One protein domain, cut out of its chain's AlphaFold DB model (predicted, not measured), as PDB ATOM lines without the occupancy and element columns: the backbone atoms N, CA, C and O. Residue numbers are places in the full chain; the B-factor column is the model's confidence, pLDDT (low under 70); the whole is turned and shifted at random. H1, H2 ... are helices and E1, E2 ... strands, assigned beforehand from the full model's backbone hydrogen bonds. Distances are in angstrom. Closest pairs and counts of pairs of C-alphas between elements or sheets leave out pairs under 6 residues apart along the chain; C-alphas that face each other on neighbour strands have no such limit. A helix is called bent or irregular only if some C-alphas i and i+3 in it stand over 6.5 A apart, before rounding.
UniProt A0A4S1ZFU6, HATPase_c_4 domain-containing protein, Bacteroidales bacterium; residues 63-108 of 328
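What this domain is: This is residues 63 to 108 of the 328 residues of the protein "HATPase_c_4 domain-containing protein" of Bacteroidales bacterium (UniProt A0A4S1ZFU6). A two-stranded hairpin, E2 and E3, and one helix, H1, make a small loose body shaped like an L, with H1 beginning near the open end of the hairpin and running away from it. From this body a free arm, residues 63 to 69 with the strand E1 in it, sticks out and makes much of the length, and the long link after E1 passes near the far end of H1 before it folds back to the start of E2. The printed part has 46 residues, with named elements in the order E1, E2, E3, H1; the class is mixed, helices and strands, and the sheet, order E2 - E3, is antiparallel. The whole is loose, with a radius of gyration of the C-alphas of 11.8 A, and elongated, spanning 38 by 21 by 18 A.

How they stand to each other: Start at E1, residues 63 to 67, which pairs with no named strand. It is apart from E2, residues 83 to 88, from E3, residues 91 to 94, and from H1, residues 97 to 107. Next look at residues 79 to 80, a short stretch that pairs antiparallel with residues 83 to 84 of E2. E2 and E3 are a hairpin of antiparallel neighbours, at 148 degrees between their directions. C-alphas 85 and 94 face each other at 4.4 A, and you will find N 86 and O 93 within hydrogen-bond range at 2.9 A, as are N 88 and O 91 at 2.8 A. The closest C-alphas of E2 and H1 are those of Pro 84 and Tyr 100, 7.0 A apart, while their centres are 12.3 A apart. In H1 every O i to N i+4 pair is within hydrogen-bond range.

Where its parts are: Find C-alpha 63 at (149.727, 238.696, 189.352); from there E1 runs 12.9 A to C-alpha 67. Pick up E2 at C-alpha 83, (153.556, 210.229, 185.406), and trace it 16.2 A to C-alpha 88. E3 goes 10.2 A from C-alpha 91 to C-alpha 94. H1 covers 15.1 A from C-alpha 97 to C-alpha 107 at (160.276, 206.898, 200.531), and it is not bent.

The domain as a whole: The two C-alphas farthest apart are those of Ile 63 and Gln 108, the first and last printed residues, at 38.8 A. The printed part has no cut. The link from E1 to E2, residues 68 to 82, is long; those from E2 to E3 and from E3 to H1 are tight. The mean pLDDT of the printed part is 83.5, and no printed residue is under 70.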
ATOM      1  N   ILE A  63     148.961 239.922 189.561       87.25
ATOM      2  CA  ILE A  63     149.727 238.696 189.352       87.25
ATOM      3  C   ILE A  63     149.359 237.717 190.460       87.25
ATOM      4  O   ILE A  63     149.327 238.074 191.637       87.25
ATOM      5  N   ILE A  64     149.142 236.461 190.076       89.00
ATOM      6  CA  ILE A  64     149.000 235.353 191.015       89.00
ATOM      7  C   ILE A  64     150.393 234.774 191.266       89.00
ATOM      8  O   ILE A  64     150.996 234.163 190.382       89.00
ATOM      9  N   ALA A  65     150.913 234.982 192.469       85.50
ATOM     10  CA  ALA A  65     152.172 234.422 192.930       85.50
ATOM     11  C   ALA A  65     151.908 233.168 193.773       85.50
ATOM     12  O   ALA A  65     151.141 233.194 194.735       85.50
ATOM     13  N   MET A  66     152.572 232.070 193.416       84.12
ATOM     14  CA  MET A  66     152.528 230.807 194.154       84.12
ATOM     15  C   MET A  66     153.947 230.403 194.542       84.12
ATOM     16  O   MET A  66     154.872 230.512 193.731       84.12
ATOM     17  N   HIS A  67     154.109 229.932 195.775       80.62
ATOM     18  CA  HIS A  67     155.361 229.379 196.278       80.62
ATOM     19  C   HIS A  67     155.192 227.888 196.554       80.62
ATOM     20  O   HIS A  67     154.232 227.486 197.209       80.62
ATOM     21  N   PHE A  68     156.140 227.095 196.068       79.75
ATOM     22  CA  PHE A  68     156.223 225.666 196.329       79.75
ATOM     23  C   PHE A  68     157.587 225.386 196.937       79.75
ATOM     24  O   PHE A  68     158.606 225.759 196.346       79.75
ATOM     25  N   ASP A  69     157.599 224.724 198.089       79.62
ATOM     26  CA  ASP A  69     158.833 224.188 198.641       79.62
ATOM     27  C   ASP A  69     159.380 223.092 197.718       79.62
ATOM     28  O   ASP A  69     158.636 222.381 197.031       79.62
ATOM     29  N   GLY A  70     160.707 222.981 197.664       76.81
ATOM     30  CA  GLY A  70     161.356 221.900 196.935       76.81
ATOM     31  C   GLY A  70     160.984 220.543 197.535       76.81
ATOM     32  O   GLY A  70     160.811 220.423 198.746       76.81
ATOM     33  N   TRP A  71     160.892 219.513 196.691       80.06
ATOM     34  CA  TRP A  71     160.666 218.149 197.173       80.06
ATOM     35  C   TRP A  71     161.772 217.735 198.153       80.06
ATOM     36  O   TRP A  71     162.961 217.888 197.859       80.06
ATOM     37  N   VAL A  72     161.369 217.190 199.300       78.50
ATOM     38  CA  VAL A  72     162.279 216.757 200.361       78.50
ATOM     39  C   VAL A  72     162.638 215.286 200.171       78.50
ATOM     40  O   VAL A  72     161.777 214.437 199.943       78.50
ATOM     41  N   TRP A  73     163.927 214.963 200.302       77.69
ATOM     42  CA  TRP A  73     164.403 213.588 200.163       77.69
ATOM     43  C   TRP A  73     163.704 212.624 201.133       77.69
ATOM     44  O   TRP A  73     163.696 212.842 202.347       77.69
ATOM     45  N   GLY A  74     163.163 211.527 200.596       76.06
ATOM     46  CA  GLY A  74     162.423 210.510 201.351       76.06
ATOM     47  C   GLY A  74     160.912 210.752 201.438       76.06
ATOM     48  O   GLY A  74     160.177 209.888 201.918       76.06
ATOM     49  N   GLU A  75     160.404 211.878 200.941       80.81
ATOM     50  CA  GLU A  75     158.964 212.035 200.735       80.81
ATOM     51  C   GLU A  75     158.500 211.310 199.472       80.81
ATOM     52  O   GLU A  75     159.273 211.055 198.547       80.81
ATOM     53  N   ARG A  76     157.211 210.976 199.400       81.00
ATOM     54  CA  ARG A  76     156.666 210.311 198.215       81.00
ATOM     55  C   ARG A  76     156.798 211.239 197.002       81.00
ATOM     56  O   ARG A  76     156.382 212.393 197.094       81.00
ATOM     57  N   PRO A  77     157.315 210.767 195.856       84.50
ATOM     58  CA  PRO A  77     157.321 211.561 194.636       84.50
ATOM     59  C   PRO A  77     155.906 211.980 194.239       84.50
ATOM     60  O   PRO A  77     154.976 211.169 194.255       84.50
ATOM     61  N   HIS A  78     155.751 213.240 193.838       83.19
ATOM     62  CA  HIS A  78     154.513 213.700 193.225       83.19
ATOM     63  C   HIS A  78     154.419 213.182 191.790       83.19
ATOM     64  O   HIS A  78     155.403 213.138 191.051       83.19
ATOM     65  N   THR A  79     153.207 212.814 191.393       83.25
ATOM     66  CA  THR A  79     152.893 212.380 190.030       83.25
ATOM     67  C   THR A  79     151.672 213.144 189.547       83.25
ATOM     68  O   THR A  79     150.842 213.571 190.352       83.25
ATOM     69  N   PHE A  80     151.557 213.297 188.237       80.94
ATOM     70  CA  PHE A  80     150.393 213.869 187.579       80.94
ATOM     71  C   PHE A  80     149.946 212.900 186.485       80.94
ATOM     72  O   PHE A  80     150.768 212.485 185.671       80.94
ATOM     73  N   HIS A  81     148.679 212.471 186.517       81.44
ATOM     74  CA  HIS A  81     148.154 211.371 185.688       81.44
ATOM     75  C   HIS A  81     149.064 210.128 185.666       81.44
ATOM     76  O   HIS A  81     149.372 209.576 184.615       81.44
ATOM     77  N   GLY A  82     149.563 209.722 186.838       79.88
ATOM     78  CA  GLY A  82     150.449 208.562 186.978       79.88
ATOM     79  C   GLY A  82     151.888 208.776 186.491       79.88
ATOM     80  O   GLY A  82     152.733 207.922 186.736       79.88
ATOM     81  N   CYS A  83     152.209 209.918 185.875       83.50
ATOM     82  CA  CYS A  83     153.556 210.229 185.406       83.50
ATOM     83  C   CYS A  83     154.318 211.074 186.446       83.50
ATOM     84  O   CYS A  83     153.817 212.121 186.873       83.50
ATOM     85  N   PRO A  84     155.522 210.661 186.878       89.06
ATOM     86  CA  PRO A  84     156.376 211.489 187.719       89.06
ATOM     87  C   PRO A  84     157.053 212.584 186.888       89.06
ATOM     88  O   PRO A  84     157.552 212.339 185.790       89.06
ATOM     89  N   TYR A  85     157.118 213.800 187.429       87.06
ATOM     90  CA  TYR A  85     157.784 214.939 186.795       87.06
ATOM     91  C   TYR A  85     158.813 215.553 187.742       87.06
ATOM     92  O   TYR A  85     158.685 215.478 188.965       87.06
ATOM     93  N   TYR A  86     159.835 216.185 187.175       87.19
ATOM     94  CA  TYR A  86     160.810 216.975 187.918       87.19
ATOM     95  C   TYR A  86     161.143 218.260 187.162       87.19
ATOM     96  O   TYR A  86     160.976 218.355 185.943       87.19
ATOM     97  N   LYS A  87     161.582 219.276 187.905       83.75
ATOM     98  CA  LYS A  87     161.925 220.581 187.349       83.75
ATOM     99  C   LYS A  87     163.434 220.681 187.157       83.75
ATOM    100  O   LYS A  87     164.190 220.396 188.082       83.75
ATOM    101  N   VAL A  88     163.846 221.100 185.967       83.69
ATOM    102  CA  VAL A  88     165.227 221.454 185.629       83.69
ATOM    103  C   VAL A  88     165.205 222.899 185.166       83.69
ATOM    104  O   VAL A  88     164.669 223.202 184.098       83.69
ATOM    105  N   GLU A  89     165.749 223.785 185.999       84.31
ATOM    106  CA  GLU A  89     165.725 225.235 185.791       84.31
ATOM    107  C   GLU A  89     164.293 225.767 185.567       84.31
ATOM    108  O   GLU A  89     163.436 225.674 186.450       84.31
ATOM    109  N   SER A  90     164.022 226.321 184.384       85.44
ATOM    110  CA  SER A  90     162.717 226.837 183.970       85.44
ATOM    111  C   SER A  90     161.808 225.775 183.347       85.44
ATOM    112  O   SER A  90     160.633 226.052 183.124       85.44
ATOM    113  N   THR A  91     162.304 224.559 183.091       83.62
ATOM    114  CA  THR A  91     161.571 223.520 182.353       83.62
ATOM    115  C   THR A  91     161.104 222.376 183.247       83.62
ATOM    116  O   THR A  91     161.819 221.920 184.140       83.62
ATOM    117  N   THR A  92     159.900 221.868 182.982       88.25
ATOM    118  CA  THR A  92     159.387 220.635 183.594       88.25
ATOM    119  C   THR A  92     159.625 219.471 182.640       88.25
ATOM    120  O   THR A  92     159.242 219.538 181.473       88.25
ATOM    121  N   LYS A  93     160.243 218.399 183.135       88.06
ATOM    122  CA  LYS A  93     160.523 217.179 182.372       88.06
ATOM    123  C   LYS A  93     159.895 215.974 183.062       88.06
ATOM    124  O   LYS A  93     159.714 215.974 184.281       88.06
ATOM    125  N   VAL A  94     159.572 214.943 182.283       88.94
ATOM    126  CA  VAL A  94     159.223 213.628 182.837       88.94
ATOM    127  C   VAL A  94     160.435 213.113 183.609       88.94
ATOM    128  O   VAL A  94     161.566 213.232 183.136       88.94
ATOM    129  N   MET A  95     160.203 212.604 184.815       92.19
ATOM    130  CA  MET A  95     161.256 212.051 185.657       92.19
ATOM    131  C   MET A  95     161.793 210.766 185.016       92.19
ATOM    132  O   MET A  95     160.998 209.873 184.723       92.19
ATOM    133  N   PRO A  96     163.113 210.661 184.791       91.69
ATOM    134  CA  PRO A  96     163.737 209.409 184.390       91.69
ATOM    135  C   PRO A  96     163.402 208.271 185.365       91.69
ATOM    136  O   PRO A  96     163.237 208.507 186.565       91.69
ATOM    137  N   GLN A  97     163.291 207.044 184.850       86.38
ATOM    138  CA  GLN A  97     162.866 205.883 185.640       86.38
ATOM    139  C   GLN A  97     163.803 205.613 186.825       86.38
ATOM    140  O   GLN A  97     163.338 205.392 187.936       86.38
ATOM    141  N   ASP A  98     165.113 205.696 186.601       84.12
ATOM    142  CA  ASP A  98     166.150 205.532 187.621       84.12
ATOM    143  C   ASP A  98     165.995 206.540 188.769       84.12
ATOM    144  O   ASP A  98     166.047 206.163 189.941       84.12
ATOM    145  N   MET A  99     165.719 207.804 188.439       85.44
ATOM    146  CA  MET A  99     165.449 208.844 189.431       85.44
ATOM    147  C   MET A  99     164.151 208.568 190.200       85.44
ATOM    148  O   MET A  99     164.103 208.761 191.415       85.44
ATOM    149  N   TYR A 100     163.089 208.128 189.525       87.88
ATOM    150  CA  TYR A 100     161.827 207.801 190.190       87.88
ATOM    151  C   TYR A 100     161.979 206.616 191.146       87.88
ATOM    152  O   TYR A 100     161.572 206.710 192.308       87.88
ATOM    153  N   ASP A 101     162.632 205.545 190.695       83.50
ATOM    154  CA  ASP A 101     162.918 204.355 191.494       83.50
ATOM    155  C   ASP A 101     163.743 204.711 192.732       83.50
ATOM    156  O   ASP A 101     163.429 204.271 193.839       83.50
ATOM    157  N   GLU A 102     164.762 205.558 192.580       82.19
ATOM    158  CA  GLU A 102     165.573 206.037 193.696       82.19
ATOM    159  C   GLU A 102     164.724 206.751 194.755       82.19
ATOM    160  O   GLU A 102     164.841 206.456 195.950       82.19
ATOM    161  N   ARG A 103     163.816 207.637 194.335       84.62
ATOM    162  CA  ARG A 103     162.955 208.376 195.267       84.62
ATOM    163  C   ARG A 103     161.883 207.495 195.910       84.62
ATOM    164  O   ARG A 103     161.590 207.675 197.089       84.62
ATOM    165  N   ILE A 104     161.325 206.521 195.190       84.69
ATOM    166  CA  ILE A 104     160.388 205.540 195.762       84.69
ATOM    167  C   ILE A 104     161.088 204.671 196.807       84.69
ATOM    168  O   ILE A 104     160.561 204.477 197.906       84.69
ATOM    169  N   ARG A 105     162.311 204.213 196.521       79.50
ATOM    170  CA  ARG A 105     163.138 203.471 197.482       79.50
ATOM    171  C   ARG A 105     163.487 204.316 198.702       79.50
ATOM    172  O   ARG A 105     163.483 203.794 199.811       79.50
ATOM    173  N   ALA A 106     163.766 205.606 198.517       78.94
ATOM    174  CA  ALA A 106     163.999 206.534 199.622       78.94
ATOM    175  C   ALA A 106     162.736 206.759 200.469       78.94
ATOM    176  O   ALA A 106     162.844 206.924 201.683       78.94
ATOM    177  N   HIS A 107     161.556 206.743 199.846       78.75
ATOM    178  CA  HIS A 107     160.276 206.898 200.531       78.75
ATOM    179  C   HIS A 107     159.854 205.653 201.321       78.75
ATOM    180  O   HIS A 107     159.325 205.766 202.426       78.75
ATOM    181  N   GLN A 108     160.104 204.459 200.780       77.25
ATOM    182  CA  GLN A 108     159.746 203.184 201.409       77.25
ATOM    183  C   GLN A 108     160.970 202.271 201.570       77.25
ATOM    184  O   GLN A 108     160.991 201.157 201.034       77.25
TER     185      GLN A 108